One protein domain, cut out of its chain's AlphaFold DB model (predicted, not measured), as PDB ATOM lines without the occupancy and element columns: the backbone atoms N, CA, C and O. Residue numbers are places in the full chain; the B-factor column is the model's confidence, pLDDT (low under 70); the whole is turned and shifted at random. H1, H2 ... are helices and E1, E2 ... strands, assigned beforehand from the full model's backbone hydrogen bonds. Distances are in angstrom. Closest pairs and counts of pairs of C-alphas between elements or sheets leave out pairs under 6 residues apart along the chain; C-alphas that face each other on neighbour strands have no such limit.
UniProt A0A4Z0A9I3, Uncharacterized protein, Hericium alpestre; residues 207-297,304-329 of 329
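AT A GLANCE: This is residues 207 to 297 and 304 to 329 of the 329 residues of an uncharacterized protein of Hericium alpestre (UniProt A0A4Z0A9I3). Three small strand pairs, E1 with E4, E3 with E5 and E2 with E6, follow one another in a row along an elongated body, with most of the helices along one side of it. The long helix H2 packs beside E1 and E4 in one half, with short H4 near it, while H1, H5 and H3 gather by the other two pairs. The printed part has 117 residues with five named helices and six named strands, in the order E1 H1 E2 E3 H2 E4 E5 H3 E6 H4 H5; E1 and E4 are parallel, E3 and E5 antiparallel. The class is mixed, helices and strands; the whole is only just compact, close to loose, with a radius of gyration of the C-alphas of 15.8 A and spans of 50, 31 and 24 A.

HOW THE PARTS SIT: E1, residues 208 to 211, and E4, residues 263 to 266, are parallel neighbours at 18 degrees, with N 210 and O 264 within hydrogen-bond range at 2.8 A. H2, residues 239 to 255, comes closest to E4 at the C-alphas of Leu 242 and Val 266, 7.6 A apart. H4, residues 307 to 310, only just touches H2, with 3 pairs of C-alphas within 8 A, the closest being the C-alphas of Thr 245 and Val 310 at 6.0 A; H2 touches H4 with residues 245 to 249 alone. E4 runs on into E5, residues 269 to 271, across a break of 2 residues at 69 degrees. E5 is the antiparallel neighbour of E3, residues 234 to 237, with N 236 and O 269 2.8 A apart, within hydrogen-bond range. Residues 213 to 214 pair in parallel with residues 236 to 237 of E3. H5, residues 322 to 328, touches H1, residues 215 to 219, closest at C-alphas 215 and 322, 6.5 A. H5 also touches H3, residues 273 to 283, closest at C-alphas 279 and 323, 6.8 A, the same way at a shallow tilt of 28 degrees. E2, residues 228 to 230, and E6, residues 290 to 292, meet only at a point, where C-alphas 229 and 291 face each other at 5.6 A. H2 and H3 are apart. In H1, H2, H3 and H5 every O i to N i+4 pair is within hydrogen-bond range; H4 is too short for such a pair.

IN THESE COORDINATES: E1 begins at C-alpha 208, (34.921, 10.685, -3.969). H2 is 24.5 A long, from (42.674, 23.898, -9.802) to (20.637, 14.709, -15.424); H3 is 15.3 A and H5 10.3 A. H5 ends at C-alpha 328, (52.158, 31.071, -18.136).

THE WHOLE: The C-alphas of Ala 258 and Gly 286 are the two farthest apart, 51.1 A. Residues 298 to 303 are not printed, and C-alphas 297 and 304 are 18.5 A apart across the cut. The link from H4 to H5, 11 residues, is long. Mean pLDDT of the printed part is 87.8; residues 221 to 223, 286 to 288 and 293 to 297 are under 70.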
ATOM      1  N   VAL A 207      30.191  11.016  -3.785       94.38
ATOM      2  CA  VAL A 207      31.194  10.842  -4.841       94.38
ATOM      3  C   VAL A 207      32.545  11.287  -4.295       94.38
ATOM      4  O   VAL A 207      32.683  12.427  -3.855       94.38
ATOM      5  N   SER A 208      33.531  10.393  -4.320       95.50
ATOM      6  CA  SER A 208      34.921  10.685  -3.969       95.50
ATOM      7  C   SER A 208      35.697  11.102  -5.216       95.50
ATOM      8  O   SER A 208      35.712  10.366  -6.204       95.50
ATOM      9  N   ILE A 209      36.353  12.262  -5.186       95.00
ATOM     10  CA  ILE A 209      37.169  12.757  -6.302       95.00
ATOM     11  C   ILE A 209      38.644  12.668  -5.911       95.00
ATOM     12  O   ILE A 209      39.099  13.341  -4.991       95.00
ATOM     13  N   HIS A 210      39.398  11.853  -6.640       94.94
ATOM     14  CA  HIS A 210      40.832  11.657  -6.474       94.94
ATOM     15  C   HIS A 210      41.568  12.495  -7.518       94.94
ATOM     16  O   HIS A 210      41.771  12.081  -8.661       94.94
ATOM     17  N   ALA A 211      41.930  13.710  -7.125       95.06
ATOM     18  CA  ALA A 211      42.674  14.636  -7.962       95.06
ATOM     19  C   ALA A 211      44.161  14.253  -8.057       95.06
ATOM     20  O   ALA A 211      44.773  13.816  -7.080       95.06
ATOM     21  N   GLY A 212      44.762  14.476  -9.228       93.31
ATOM     22  CA  GLY A 212      46.214  14.578  -9.361       93.31
ATOM     23  C   GLY A 212      46.783  15.740  -8.537       93.31
ATOM     24  O   GLY A 212      46.046  16.575  -8.017       93.31
ATOM     25  N   LEU A 213      48.110  15.826  -8.437       93.06
ATOM     26  CA  LEU A 213      48.763  16.954  -7.773       93.06
ATOM     27  C   LEU A 213      48.424  18.266  -8.494       93.06
ATOM     28  O   LEU A 213      48.610  18.368  -9.709       93.06
ATOM     29  N   CYS A 214      47.966  19.272  -7.745       93.94
ATOM     30  CA  CYS A 214      47.706  20.596  -8.304       93.94
ATOM     31  C   CYS A 214      49.011  21.221  -8.800       93.94
ATOM     32  O   CYS A 214      49.944  21.433  -8.018       93.94
ATOM     33  N   VAL A 215      49.087  21.507 -10.100       92.44
ATOM     34  CA  VAL A 215      50.298  22.053 -10.729       92.44
ATOM     35  C   VAL A 215      50.635  23.422 -10.144       92.44
ATOM     36  O   VAL A 215      51.804  23.703  -9.899       92.44
ATOM     37  N   GLU A 216      49.628  24.237  -9.837       91.50
ATOM     38  CA  GLU A 216      49.783  25.554  -9.218       91.50
ATOM     39  C   GLU A 216      50.493  25.470  -7.861       91.50
ATOM     40  O   GLU A 216      51.353  26.293  -7.573       91.50
ATOM     41  N   ASN A 217      50.209  24.433  -7.067       89.25
ATOM     42  CA  ASN A 217      50.839  24.226  -5.758       89.25
ATOM     43  C   ASN A 217      52.265  23.679  -5.870       89.25
ATOM     44  O   ASN A 217      53.071  23.834  -4.957       89.25
ATOM     45  N   VAL A 218      52.567  22.979  -6.962       87.00
ATOM     46  CA  VAL A 218      53.906  22.435  -7.210       87.00
ATOM     47  C   VAL A 218      54.822  23.504  -7.796       87.00
ATOM     48  O   VAL A 218      56.016  23.510  -7.497       87.00
ATOM     49  N   LEU A 219      54.271  24.391  -8.625       84.94
ATOM     50  CA  LEU A 219      55.003  25.462  -9.291       84.94
ATOM     51  C   LEU A 219      55.026  26.773  -8.510       84.94
ATOM     52  O   LEU A 219      55.873  27.607  -8.823       84.94
ATOM     53  N   SER A 220      54.155  26.963  -7.514       81.94
ATOM     54  CA  SER A 220      54.279  28.084  -6.587       81.94
ATOM     55  C   SER A 220      55.630  27.961  -5.891       81.94
ATOM     56  O   SER A 220      55.899  27.074  -5.078       81.94
ATOM     57  N   THR A 221      56.562  28.796  -6.336       62.28
ATOM     58  CA  THR A 221      57.951  28.728  -5.923       62.28
ATOM     59  C   THR A 221      58.017  28.949  -4.420       62.28
ATOM     60  O   THR A 221      57.562  29.961  -3.891       62.28
ATOM     61  N   GLY A 222      58.615  27.993  -3.704       63.25
ATOM     62  CA  GLY A 222      59.103  28.279  -2.361       63.25
ATOM     63  C   GLY A 222      60.085  29.453  -2.424       63.25
ATOM     64  O   GLY A 222      60.703  29.683  -3.464       63.25
ATOM     65  N   ALA A 223      60.264  30.167  -1.311       64.00
ATOM     66  CA  ALA A 223      61.066  31.397  -1.202       64.00
ATOM     67  C   ALA A 223      62.520  31.323  -1.740       64.00
ATOM     68  O   ALA A 223      63.195  32.341  -1.831       64.00
ATOM     69  N   GLU A 224      63.007  30.136  -2.112       75.25
ATOM     70  CA  GLU A 224      64.360  29.869  -2.610       75.25
ATOM     71  C   GLU A 224      64.421  29.564  -4.122       75.25
ATOM     72  O   GLU A 224      65.466  29.155  -4.623       75.25
ATOM     73  N   GLY A 225      63.316  29.706  -4.869       76.38
ATOM     74  CA  GLY A 225      63.284  29.418  -6.314       76.38
ATOM     75  C   GLY A 225      63.458  27.932  -6.665       76.38
ATOM     76  O   GLY A 225      63.677  27.585  -7.822       76.38
ATOM     77  N   MET A 226      63.360  27.041  -5.674       80.62
ATOM     78  CA  MET A 226      63.509  25.599  -5.853       80.62
ATOM     79  C   MET A 226      62.140  24.926  -6.002       80.62
ATOM     80  O   MET A 226      61.357  24.867  -5.054       80.62
ATOM     81  N   ILE A 227      61.874  24.365  -7.183       83.19
ATOM     82  CA  ILE A 227      60.668  23.574  -7.463       83.19
ATOM     83  C   ILE A 227      60.922  22.123  -7.048       83.19
ATOM     84  O   ILE A 227      61.883  21.504  -7.507       83.19
ATOM     85  N   ARG A 228      60.055  21.566  -6.194       83.62
ATOM     86  CA  ARG A 228      60.146  20.177  -5.719       83.62
ATOM     87  C   ARG A 228      59.120  19.310  -6.435       83.62
ATOM     88  O   ARG A 228      57.925  19.432  -6.185       83.62
ATOM     89  N   VAL A 229      59.592  18.392  -7.272       87.00
ATOM     90  CA  VAL A 229      58.732  17.449  -8.005       87.00
ATOM     91  C   VAL A 229      59.050  15.999  -7.641       87.00
ATOM     92  O   VAL A 229      60.223  15.677  -7.434       87.00
ATOM     93  N   PRO A 230      58.047  15.105  -7.593       87.00
ATOM     94  CA  PRO A 230      58.276  13.669  -7.496       87.00
ATOM     95  C   PRO A 230      59.084  13.156  -8.692       87.00
ATOM     96  O   PRO A 230      58.804  13.509  -9.836       87.00
ATOM     97  N   ALA A 231      60.048  12.268  -8.457       87.31
ATOM     98  CA  ALA A 231      60.832  11.671  -9.540       87.31
ATOM     99  C   ALA A 231      59.999  10.758 -10.458       87.31
ATOM    100  O   ALA A 231      60.253  10.677 -11.659       87.31
ATOM    101  N   ARG A 232      58.985  10.081  -9.907       88.88
ATOM    102  CA  ARG A 232      58.127   9.143 -10.645       88.88
ATOM    103  C   ARG A 232      57.044   9.864 -11.442       88.88
ATOM    104  O   ARG A 232      56.677  10.997 -11.134       88.88
ATOM    105  N   ARG A 233      56.501   9.170 -12.448       91.88
ATOM    106  CA  ARG A 233      55.312   9.630 -13.173       91.88
ATOM    107  C   ARG A 233      54.167   9.821 -12.186       91.88
ATOM    108  O   ARG A 233      53.789   8.880 -11.497       91.88
ATOM    109  N   THR A 234      53.667  11.043 -12.114       91.75
ATOM    110  CA  THR A 234      52.650  11.451 -11.151       91.75
ATOM    111  C   THR A 234      51.513  12.119 -11.917       91.75
ATOM    112  O   THR A 234      51.795  12.869 -12.856       91.75
ATOM    113  N   PRO A 235      50.243  11.827 -11.594       94.81
ATOM    114  CA  PRO A 235      49.125  12.564 -12.156       94.81
ATOM    115  C   PRO A 235      49.130  14.000 -11.638       94.81
ATOM    116  O   PRO A 235      49.304  14.242 -10.444       94.81
ATOM    117  N   TYR A 236      48.899  14.938 -12.542       94.88
ATOM    118  CA  TYR A 236      48.793  16.361 -12.274       94.88
ATOM    119  C   TYR A 236      47.460  16.889 -12.778       94.88
ATOM    120  O   TYR A 236      46.943  16.424 -13.794       94.88
ATOM    121  N   THR A 237      46.915  17.881 -12.093       96.25
ATOM    122  CA  THR A 237      45.714  18.603 -12.519       96.25
ATOM    123  C   THR A 237      45.868  20.089 -12.226       96.25
ATOM    124  O   THR A 237      46.711  20.470 -11.419       96.25
ATOM    125  N   SER A 238      45.070  20.930 -12.877       95.69
ATOM    126  CA  SER A 238      44.935  22.333 -12.479       95.69
ATOM    127  C   SER A 238      43.752  22.511 -11.532       95.69
ATOM    128  O   SER A 238      42.754  21.786 -11.641       95.69
ATOM    129  N   THR A 239      43.822  23.501 -10.643       94.69
ATOM    130  CA  THR A 239      42.674  23.898  -9.802       94.69
ATOM    131  C   THR A 239      41.469  24.290 -10.665       94.69
ATOM    132  O   THR A 239      40.329  23.929 -10.366       94.69
ATOM    133  N   LEU A 240      41.721  24.952 -11.799       94.56
ATOM    134  CA  LEU A 240      40.682  25.332 -12.756       94.56
ATOM    135  C   LEU A 240      39.949  24.110 -13.335       94.56
ATOM    136  O   LEU A 240      38.720  24.100 -13.436       94.56
ATOM    137  N   ASP A 241      40.690  23.066 -13.702       95.44
ATOM    138  CA  ASP A 241      40.105  21.840 -14.240       95.44
ATOM    139  C   ASP A 241      39.345  21.030 -13.182       95.44
ATOM    140  O   ASP A 241      38.349  20.382 -13.514       95.44
ATOM    141  N   LEU A 242      39.751  21.098 -11.909       95.25
ATOM    142  CA  LEU A 242      38.976  20.528 -10.803       95.25
ATOM    143  C   LEU A 242      37.625  21.229 -10.645       95.25
ATOM    144  O   LEU A 242      36.600  20.553 -10.535       95.25
ATOM    145  N   GLY A 243      37.597  22.562 -10.726       95.50
ATOM    146  CA  GLY A 243      36.352  23.334 -10.704       95.50
ATOM    147  C   GLY A 243      35.399  22.940 -11.839       95.50
ATOM    148  O   GLY A 243      34.215  22.685 -11.602       95.50
ATOM    149  N   ARG A 244      35.922  22.801 -13.065       95.56
ATOM    150  CA  ARG A 244      35.142  22.331 -14.229       95.56
ATOM    151  C   ARG A 244      34.634  20.905 -14.048       95.56
ATOM    152  O   ARG A 244      33.474  20.625 -14.341       95.56
ATOM    153  N   THR A 245      35.475  20.023 -13.515       94.81
ATOM    154  CA  THR A 245      35.109  18.631 -13.238       94.81
ATOM    155  C   THR A 245      33.971  18.542 -12.225       94.81
ATOM    156  O   THR A 245      32.994  17.832 -12.459       94.81
ATOM    157  N   LEU A 246      34.047  19.304 -11.132       95.88
ATOM    158  CA  LEU A 246      32.995  19.345 -10.118       95.88
ATOM    159  C   LEU A 246      31.676  19.894 -10.686       95.88
ATOM    160  O   LEU A 246      30.601  19.369 -10.379       95.88
ATOM    161  N   ALA A 247      31.750  20.915 -11.544       94.62
ATOM    162  CA  ALA A 247      30.581  21.459 -12.228       94.62
ATOM    163  C   ALA A 247      29.915  20.418 -13.146       94.62
ATOM    164  O   ALA A 247      28.704  20.211 -13.055       94.62
ATOM    165  N   GLU A 248      30.688  19.708 -13.973       95.12
ATOM    166  CA  GLU A 248      30.139  18.667 -14.850       95.12
ATOM    167  C   GLU A 248      29.607  17.460 -14.079       95.12
ATOM    168  O   GLU A 248      28.531  16.965 -14.407       95.12
ATOM    169  N   LEU A 249      30.285  17.012 -13.017       94.38
ATOM    170  CA  LEU A 249      29.770  15.940 -12.159       94.38
ATOM    171  C   LEU A 249      28.447  16.336 -11.498       94.38
ATOM    172  O   LEU A 249      27.541  15.511 -11.403       94.38
ATOM    173  N   SER A 250      28.293  17.606 -11.112       93.94
ATOM    174  CA  SER A 250      27.033  18.125 -10.571       93.94
ATOM    175  C   SER A 250      25.915  18.093 -11.619       93.94
ATOM    176  O   SER A 250      24.800  17.659 -11.327       93.94
ATOM    177  N   ILE A 251      26.206  18.501 -12.859       93.50
ATOM    178  CA  ILE A 251      25.250  18.418 -13.975       93.50
ATOM    179  C   ILE A 251      24.897  16.956 -14.273       93.50
ATOM    180  O   ILE A 251      23.720  16.628 -14.454       93.50
ATOM    181  N   LEU A 252      25.886  16.062 -14.289       92.31
ATOM    182  CA  LEU A 252      25.683  14.638 -14.534       92.31
ATOM    183  C   LEU A 252      24.842  13.993 -13.427       92.31
ATOM    184  O   LEU A 252      23.933  13.229 -13.735       92.31
ATOM    185  N   ALA A 253      25.061  14.359 -12.162       93.31
ATOM    186  CA  ALA A 253      24.262  13.886 -11.032       93.31
ATOM    187  C   ALA A 253      22.790  14.314 -11.138       93.31
ATOM    188  O   ALA A 253      21.896  13.538 -10.806       93.31
ATOM    189  N   MET A 254      22.525  15.521 -11.645       91.44
ATOM    190  CA  MET A 254      21.156  16.018 -11.838       91.44
ATOM    191  C   MET A 254      20.462  15.412 -13.062       91.44
ATOM    192  O   MET A 254      19.251  15.202 -13.045       91.44
ATOM    193  N   THR A 255      21.206  15.152 -14.137       94.56
ATOM    194  CA  THR A 255      20.637  14.709 -15.424       94.56
ATOM    195  C   THR A 255      20.625  13.193 -15.588       94.56
ATOM    196  O   THR A 255      19.796  12.649 -16.315       94.56
ATOM    197  N   SER A 256      21.562  12.487 -14.962       94.56
ATOM    198  CA  SER A 256      21.768  11.045 -15.099       94.56
ATOM    199  C   SER A 256      22.525  10.492 -13.881       94.56
ATOM    200  O   SER A 256      23.661  10.040 -14.029       94.56
ATOM    201  N   PRO A 257      21.912  10.468 -12.681       91.69
ATOM    202  CA  PRO A 257      22.590  10.071 -11.439       91.69
ATOM    203  C   PRO A 257      23.217   8.672 -11.511       91.69
ATOM    204  O   PRO A 257      24.326   8.459 -11.036       91.69
ATOM    205  N   ALA A 258      22.575   7.735 -12.220       92.44
ATOM    206  CA  ALA A 258      23.096   6.383 -12.437       92.44
ATOM    207  C   ALA A 258      24.425   6.326 -13.224       92.44
ATOM    208  O   ALA A 258      25.065   5.279 -13.260       92.44
ATOM    209  N   ARG A 259      24.831   7.422 -13.882       92.50
ATOM    210  CA  ARG A 259      26.100   7.528 -14.620       92.50
ATOM    211  C   ARG A 259      27.239   8.099 -13.782       92.50
ATOM    212  O   ARG A 259      28.370   8.091 -14.255       92.50
ATOM    213  N   VAL A 260      26.955   8.615 -12.588       93.94
ATOM    214  CA  VAL A 260      27.986   9.159 -11.707       93.94
ATOM    215  C   VAL A 260      28.568   8.005 -10.889       93.94
ATOM    216  O   VAL A 260      27.829   7.378 -10.129       93.94
ATOM    217  N   PRO A 261      29.856   7.666 -11.042       93.88
ATOM    218  CA  PRO A 261      30.482   6.633 -10.232       93.88
ATOM    219  C   PRO A 261      30.700   7.139  -8.802       93.88
ATOM    220  O   PRO A 261      30.712   8.338  -8.537       93.88
ATOM    221  N   ALA A 262      30.904   6.211  -7.868       94.50
ATOM    222  CA  ALA A 262      31.218   6.554  -6.482       94.50
ATOM    223  C   ALA A 262      32.634   7.138  -6.316       94.50
ATOM    224  O   ALA A 262      32.890   7.848  -5.351       94.50
ATOM    225  N   ILE A 263      33.549   6.833  -7.241       94.69
ATOM    226  CA  ILE A 263      34.948   7.273  -7.224       94.69
ATOM    227  C   ILE A 263      35.294   7.803  -8.619       94.69
ATOM    228  O   ILE A 263      34.966   7.150  -9.609       94.69
ATOM    229  N   VAL A 264      35.931   8.973  -8.688       94.56
ATOM    230  CA  VAL A 264      36.388   9.616  -9.930       94.56
ATOM    231  C   VAL A 264      37.848  10.029  -9.769       94.56
ATOM    232  O   VAL A 264      38.161  10.830  -8.892       94.56
ATOM    233  N   HIS A 265      38.736   9.544 -10.630       94.69
ATOM    234  CA  HIS A 265      40.125   9.998 -10.710       94.69
ATOM    235  C   HIS A 265      40.261  11.099 -11.760       94.69
ATOM    236  O   HIS A 265      39.827  10.925 -12.896       94.69
ATOM    237  N   VAL A 266      40.882  12.225 -11.415       95.00
ATOM    238  CA  VAL A 266      40.983  13.387 -12.311       95.00
ATOM    239  C   VAL A 266      42.436  13.806 -12.448       95.00
ATOM    240  O   VAL A 266      43.081  14.154 -11.460       95.00
ATOM    241  N   ALA A 267      42.954  13.802 -13.674       95.50
ATOM    242  CA  ALA A 267      44.314  14.251 -13.946       95.50
ATOM    243  C   ALA A 267      44.418  14.835 -15.353       95.50
ATOM    244  O   ALA A 267      44.230  14.127 -16.337       95.50
ATOM    245  N   GLY A 268      44.775  16.109 -15.472       93.62
ATOM    246  CA  GLY A 268      45.028  16.728 -16.768       93.62
ATOM    247  C   GLY A 268      46.276  16.185 -17.469       93.62
ATOM    248  O   GLY A 268      46.315  16.162 -18.701       93.62
ATOM    249  N   ASP A 269      47.279  15.726 -16.716       95.00
ATOM    250  CA  ASP A 269      48.562  15.259 -17.249       95.00
ATOM    251  C   ASP A 269      49.201  14.174 -16.362       95.00
ATOM    252  O   ASP A 269      48.879  14.068 -15.180       95.00
ATOM    253  N   VAL A 270      50.118  13.370 -16.910       94.19
ATOM    254  CA  VAL A 270      50.875  12.352 -16.154       94.19
ATOM    255  C   VAL A 270      52.344  12.390 -16.560       94.19
ATOM    256  O   VAL A 270      52.776  11.716 -17.507       94.19
ATOM    257  N   VAL A 271      53.127  13.148 -15.797       93.75
ATOM    258  CA  VAL A 271      54.541  13.433 -16.075       93.75
ATOM    259  C   VAL A 271      55.427  13.066 -14.890       93.75
ATOM    260  O   VAL A 271      54.988  13.018 -13.743       93.75
ATOM    261  N   SER A 272      56.686  12.757 -15.174       92.44
ATOM    262  CA  SER A 272      57.728  12.532 -14.168       92.44
ATOM    263  C   SER A 272      58.478  13.819 -13.840       92.44
ATOM    264  O   SER A 272      58.551  14.732 -14.664       92.44
ATOM    265  N   GLY A 273      59.121  13.868 -12.674       90.38
ATOM    266  CA  GLY A 273      59.959  15.000 -12.289       90.38
ATOM    267  C   GLY A 273      61.094  15.294 -13.272       90.38
ATOM    268  O   GLY A 273      61.403  16.458 -13.504       90.38
ATOM    269  N   ALA A 274      61.652  14.263 -13.916       90.81
ATOM    270  CA  ALA A 274      62.648  14.425 -14.976       90.81
ATOM    271  C   ALA A 274      62.079  15.156 -16.206       90.81
ATOM    272  O   ALA A 274      62.721  16.062 -16.731       90.81
ATOM    273  N   GLN A 275      60.852  14.823 -16.623       93.88
ATOM    274  CA  GLN A 275      60.174  15.524 -17.719       93.88
ATOM    275  C   GLN A 275      59.852  16.974 -17.344       93.88
ATOM    276  O   GLN A 275      60.000  17.862 -18.180       93.88
ATOM    277  N   ILE A 276      59.444  17.236 -16.097       92.06
ATOM    278  CA  ILE A 276      59.215  18.611 -15.628       92.06
ATOM    279  C   ILE A 276      60.526  19.403 -15.633       92.06
ATOM    280  O   ILE A 276      60.549  20.509 -16.163       92.06
ATOM    281  N   ALA A 277      61.623  18.821 -15.139       89.81
ATOM    282  CA  ALA A 277      62.943  19.449 -15.178       89.81
ATOM    283  C   ALA A 277      63.379  19.777 -16.612       89.81
ATOM    284  O   ALA A 277      63.857  20.878 -16.871       89.81
ATOM    285  N   GLU A 278      63.159  18.864 -17.562       91.62
ATOM    286  CA  GLU A 278      63.433  19.103 -18.981       91.62
ATOM    287  C   GLU A 278      62.554  20.229 -19.559       91.62
ATOM    288  O   GLU A 278      63.040  21.075 -20.312       91.62
ATOM    289  N   MET A 279      61.262  20.276 -19.215       92.94
ATOM    290  CA  MET A 279      60.357  21.356 -19.635       92.94
ATOM    291  C   MET A 279      60.807  22.715 -19.094       92.94
ATOM    292  O   MET A 279      60.936  23.658 -19.872       92.94
ATOM    293  N   VAL A 280      61.113  22.802 -17.798       89.06
ATOM    294  CA  VAL A 280      61.615  24.028 -17.157       89.06
ATOM    295  C   VAL A 280      62.947  24.459 -17.765       89.06
ATOM    296  O   VAL A 280      63.114  25.629 -18.106       89.06
ATOM    297  N   HIS A 281      63.869  23.518 -17.984       88.50
ATOM    298  CA  HIS A 281      65.167  23.805 -18.591       88.50
ATOM    299  C   HIS A 281      65.029  24.424 -19.989       88.50
ATOM    300  O   HIS A 281      65.721  25.395 -20.299       88.50
ATOM    301  N   ARG A 282      64.103  23.907 -20.810       90.31
ATOM    302  CA  ARG A 282      63.816  24.443 -22.152       90.31
ATOM    303  C   ARG A 282      63.206  25.843 -22.124       90.31
ATOM    304  O   ARG A 282      63.460  26.613 -23.043       90.31
ATOM    305  N   LEU A 283      62.399  26.160 -21.113       90.12
ATOM    306  CA  LEU A 283      61.693  27.440 -21.026       90.12
ATOM    307  C   LEU A 283      62.550  28.547 -20.402       90.12
ATOM    308  O   LEU A 283      62.496  29.686 -20.853       90.12
ATOM    309  N   GLN A 284      63.368  28.225 -19.399       82.25
ATOM    310  CA  GLN A 284      64.058  29.228 -18.578       82.25
ATOM    311  C   GLN A 284      65.526  29.476 -18.958       82.25
ATOM    312  O   GLN A 284      66.234  30.145 -18.210       82.25
ATOM    313  N   ASN A 285      66.019  28.952 -20.089       77.19
ATOM    314  CA  ASN A 285      67.402  29.153 -20.560       77.19
ATOM    315  C   ASN A 285      68.487  28.936 -19.471       77.19
ATOM    316  O   ASN A 285      69.504  29.628 -19.469       77.19
ATOM    317  N   GLY A 286      68.291  27.990 -18.539       68.69
ATOM    318  CA  GLY A 286      69.280  27.678 -17.492       68.69
ATOM    319  C   GLY A 286      68.810  27.748 -16.033       68.69
ATOM    320  O   GLY A 286      69.654  27.685 -15.139       68.69
ATOM    321  N   GLY A 287      67.504  27.837 -15.760       67.69
ATOM    322  CA  GLY A 287      66.970  27.628 -14.406       67.69
ATOM    323  C   GLY A 287      67.405  26.273 -13.826       67.69
ATOM    324  O   GLY A 287      67.339  25.247 -14.507       67.69
ATOM    325  N   THR A 288      67.893  26.259 -12.581       68.81
ATOM    326  CA  THR A 288      68.302  25.022 -11.895       68.81
ATOM    327  C   THR A 288      67.100  24.430 -11.173       68.81
ATOM    328  O   THR A 288      66.580  25.035 -10.239       68.81
ATOM    329  N   MET A 289      66.664  23.239 -11.585       73.81
ATOM    330  CA  MET A 289      65.568  22.520 -10.938       73.81
ATOM    331  C   MET A 289      66.114  21.333 -10.142       73.81
ATOM    332  O   MET A 289      66.932  20.567 -10.650       73.81
ATOM    333  N   VAL A 290      65.653  21.160  -8.902       74.50
ATOM    334  CA  VAL A 290      66.069  20.045  -8.043       74.50
ATOM    335  C   VAL A 290      64.951  19.011  -7.997       74.50
ATOM    336  O   VAL A 290      63.921  19.203  -7.352       74.50
ATOM    337  N   VAL A 291      65.159  17.887  -8.679       77.69
ATOM    338  CA  VAL A 291      64.268  16.729  -8.569       77.69
ATOM    339  C   VAL A 291      64.533  16.066  -7.221       77.69
ATOM    340  O   VAL A 291      65.637  15.586  -6.972       77.69
ATOM    341  N   ILE A 292      63.531  16.052  -6.344       72.25
ATOM    342  CA  ILE A 292      63.634  15.372  -5.053       72.25
ATOM    343  C   ILE A 292      62.969  14.008  -5.192       72.25
ATOM    344  O   ILE A 292      61.745  13.901  -5.289       72.25
ATOM    345  N   GLU A 293      63.775  12.948  -5.165       69.56
ATOM    346  CA  GLU A 293      63.248  11.611  -4.921       69.56
ATOM    347  C   GLU A 293      62.674  11.559  -3.505       69.56
ATOM    348  O   GLU A 293      63.389  11.651  -2.509       69.56
ATOM    349  N   ARG A 294      61.350  11.434  -3.406       61.78
ATOM    350  CA  ARG A 294      60.726  10.942  -2.182       61.78
ATOM    351  C   ARG A 294      60.647   9.427  -2.289       61.78
ATOM    352  O   ARG A 294      59.916   8.919  -3.133       61.78
ATOM    353  N   ASP A 295      61.316   8.730  -1.377       55.66
ATOM    354  CA  ASP A 295      61.305   7.261  -1.228       55.66
ATOM    355  C   ASP A 295      59.937   6.672  -0.798       55.66
ATOM    356  O   ASP A 295      59.809   5.506  -0.423       55.66
ATOM    357  N   GLY A 296      58.863   7.462  -0.882       58.47
ATOM    358  CA  GLY A 296      57.502   6.993  -0.675       58.47
ATOM    359  C   GLY A 296      57.043   6.191  -1.886       58.47
ATOM    360  O   GLY A 296      56.816   6.741  -2.962       58.47
ATOM    361  N   THR A 297      56.891   4.881  -1.716       46.47
ATOM    362  CA  THR A 297      56.448   3.970  -2.777       46.47
ATOM    363  C   THR A 297      54.942   4.125  -3.022       46.47
ATOM    364  O   THR A 297      54.173   3.204  -2.770       46.47
ATOM    365  N   GLY A 304      43.788   4.461 -15.205       70.06
ATOM    366  CA  GLY A 304      43.685   5.668 -16.006       70.06
ATOM    367  C   GLY A 304      42.736   6.671 -15.364       70.06
ATOM    368  O   GLY A 304      41.754   6.296 -14.731       70.06
ATOM    369  N   ALA A 305      43.040   7.955 -15.523       80.69
ATOM    370  CA  ALA A 305      42.150   8.999 -15.049       80.69
ATOM    371  C   ALA A 305      40.769   8.861 -15.713       80.69
ATOM    372  O   ALA A 305      40.671   8.666 -16.929       80.69
ATOM    373  N   ASP A 306      39.706   9.057 -14.937       88.44
ATOM    374  CA  ASP A 306      38.306   9.048 -15.369       88.44
ATOM    375  C   ASP A 306      37.940  10.326 -16.153       88.44
ATOM    376  O   ASP A 306      36.790  10.761 -16.192       88.44
ATOM    377  N   ASN A 307      38.914  10.948 -16.820       88.75
ATOM    378  CA  ASN A 307      38.740  12.180 -17.583       88.75
ATOM    379  C   ASN A 307      37.657  12.047 -18.655       88.75
ATOM    380  O   ASN A 307      36.933  13.003 -18.914       88.75
ATOM    381  N   GLU A 308      37.526  10.868 -19.267       91.94
ATOM    382  CA  GLU A 308      36.530  10.609 -20.310       91.94
ATOM    383  C   GLU A 308      35.091  10.638 -19.785       91.94
ATOM    384  O   GLU A 308      34.162  10.858 -20.558       91.94
ATOM    385  N   LEU A 309      34.884  10.453 -18.479       88.81
ATOM    386  CA  LEU A 309      33.565  10.583 -17.870       88.81
ATOM    387  C   LEU A 309      33.106  12.044 -17.851       88.81
ATOM    388  O   LEU A 309      31.950  12.338 -18.152       88.81
ATOM    389  N   VAL A 310      34.013  12.940 -17.464       87.31
ATOM    390  CA  VAL A 310      33.705  14.347 -17.161       87.31
ATOM    391  C   VAL A 310      33.993  15.271 -18.338       87.31
ATOM    392  O   VAL A 310      33.357  16.308 -18.479       87.31
ATOM    393  N   ASN A 311      34.914  14.882 -19.218       91.12
ATOM    394  CA  ASN A 311      35.310  15.625 -20.404       91.12
ATOM    395  C   ASN A 311      35.722  14.671 -21.548       91.12
ATOM    396  O   ASN A 311      36.909  14.578 -21.882       91.12
ATOM    397  N   PRO A 312      34.751  13.965 -22.161       92.38
ATOM    398  CA  PRO A 312      35.028  12.963 -23.185       92.38
ATOM    399  C   PRO A 312      35.821  13.546 -24.358       92.38
ATOM    400  O   PRO A 312      35.365  14.499 -25.001       92.38
ATOM    401  N   GLY A 313      36.994  12.984 -24.649       90.88
ATOM    402  CA  GLY A 313      37.887  13.418 -25.723       90.88
ATOM    403  C   GLY A 313      38.312  14.885 -25.645       90.88
ATOM    404  O   GLY A 313      38.580  15.487 -26.688       90.88
ATOM    405  N   GLU A 314      38.316  15.483 -24.449       93.94
ATOM    406  CA  GLU A 314      38.598  16.910 -24.246       93.94
ATOM    407  C   GLU A 314      37.697  17.832 -25.095       93.94
ATOM    408  O   GLU A 314      38.165  18.811 -25.691       93.94
ATOM    409  N   ARG A 315      36.416  17.467 -25.238       91.25
ATOM    410  CA  ARG A 315      35.441  18.200 -26.066       91.25
ATOM    411  C   ARG A 315      34.834  19.406 -25.361       91.25
ATOM    412  O   ARG A 315      34.445  20.349 -26.043       91.25
ATOM    413  N   LEU A 316      34.706  19.357 -24.035       87.00
ATOM    414  CA  LEU A 316      34.106  20.435 -23.245       87.00
ATOM    415  C   LEU A 316      35.151  21.496 -22.880       87.00
ATOM    416  O   LEU A 316      34.882  22.688 -22.987       87.00
ATOM    417  N   TRP A 317      36.354  21.065 -22.499       92.12
ATOM    418  CA  TRP A 317      37.523  21.931 -22.322       92.12
ATOM    419  C   TRP A 317      38.812  21.185 -22.656       92.12
ATOM    420  O   TRP A 317      38.836  19.960 -22.762       92.12
ATOM    421  N   LYS A 318      39.909  21.928 -22.798       94.94
ATOM    422  CA  LYS A 318      41.252  21.349 -22.840       94.94
ATOM    423  C   LYS A 318      41.811  21.264 -21.432       94.94
ATOM    424  O   LYS A 318      41.857  22.284 -20.747       94.94
ATOM    425  N   TRP A 319      42.227  20.066 -21.021       93.69
ATOM    426  CA  TRP A 319      42.937  19.893 -19.760       93.69
ATOM    427  C   TRP A 319      44.210  20.730 -19.786       93.69
ATOM    428  O   TRP A 319      44.992  20.671 -20.744       93.69
ATOM    429  N   LYS A 320      44.425  21.501 -18.729       94.19
ATOM    430  CA  LYS A 320      45.644  22.269 -18.549       94.19
ATOM    431  C   LYS A 320      46.778  21.285 -18.272       94.19
ATOM    432  O   LYS A 320      46.821  20.625 -17.235       94.19
ATOM    433  N   LYS A 321      47.674  21.142 -19.248       95.00
ATOM    434  CA  LYS A 321      48.873  20.306 -19.124       95.00
ATOM    435  C   LYS A 321      49.917  21.027 -18.282       95.00
ATOM    436  O   LYS A 321      49.919  22.258 -18.234       95.00
ATOM    437  N   VAL A 322      50.850  20.279 -17.692       93.69
ATOM    438  CA  VAL A 322      51.931  20.872 -16.882       93.69
ATOM    439  C   VAL A 322      52.738  21.874 -17.711       93.69
ATOM    440  O   VAL A 322      53.066  22.953 -17.231       93.69
ATOM    441  N   GLN A 323      52.969  21.562 -18.990       93.56
ATOM    442  CA  GLN A 323      53.647  22.464 -19.918       93.56
ATOM    443  C   GLN A 323      52.920  23.805 -20.106       93.56
ATOM    444  O   GLN A 323      53.588  24.828 -20.179       93.56
ATOM    445  N   ASN A 324      51.583  23.810 -20.154       93.44
ATOM    446  CA  ASN A 324      50.807  25.041 -20.329       93.44
ATOM    447  C   ASN A 324      50.977  25.959 -19.115       93.44
ATOM    448  O   ASN A 324      51.202  27.152 -19.273       93.44
ATOM    449  N   VAL A 325      50.930  25.389 -17.903       91.25
ATOM    450  CA  VAL A 325      51.141  26.167 -16.673       91.25
ATOM    451  C   VAL A 325      52.561  26.731 -16.632       91.25
ATOM    452  O   VAL A 325      52.742  27.901 -16.331       91.25
ATOM    453  N   LEU A 326      53.564  25.931 -17.005       90.50
ATOM    454  CA  LEU A 326      54.961  26.373 -17.047       90.50
ATOM    455  C   LEU A 326      55.226  27.513 -18.039       90.50
ATOM    456  O   LEU A 326      56.193  28.239 -17.855       90.50
ATOM    457  N   THR A 327      54.429  27.646 -19.101       90.50
ATOM    458  CA  THR A 327      54.555  28.758 -20.062       90.50
ATOM    459  C   THR A 327      53.818  30.027 -19.641       90.50
ATOM    460  O   THR A 327      54.031  31.070 -20.251       90.50
ATOM    461  N   GLU A 328      52.920  29.932 -18.660       88.31
ATOM    462  CA  GLU A 328      52.158  31.071 -18.136       88.31
ATOM    463  C   GLU A 328      52.881  31.792 -16.984       88.31
ATOM    464  O   GLU A 328      52.545  32.940 -16.701       88.31
ATOM    465  N   VAL A 329      53.851  31.125 -16.344       77.06
ATOM    466  CA  VAL A 329      54.705  31.650 -15.258       77.06
ATOM    467  C   VAL A 329      55.998  32.223 -15.827       77.06
ATOM    468  O   VAL A 329      56.381  33.334 -15.400       77.06
TER     469      VAL A 329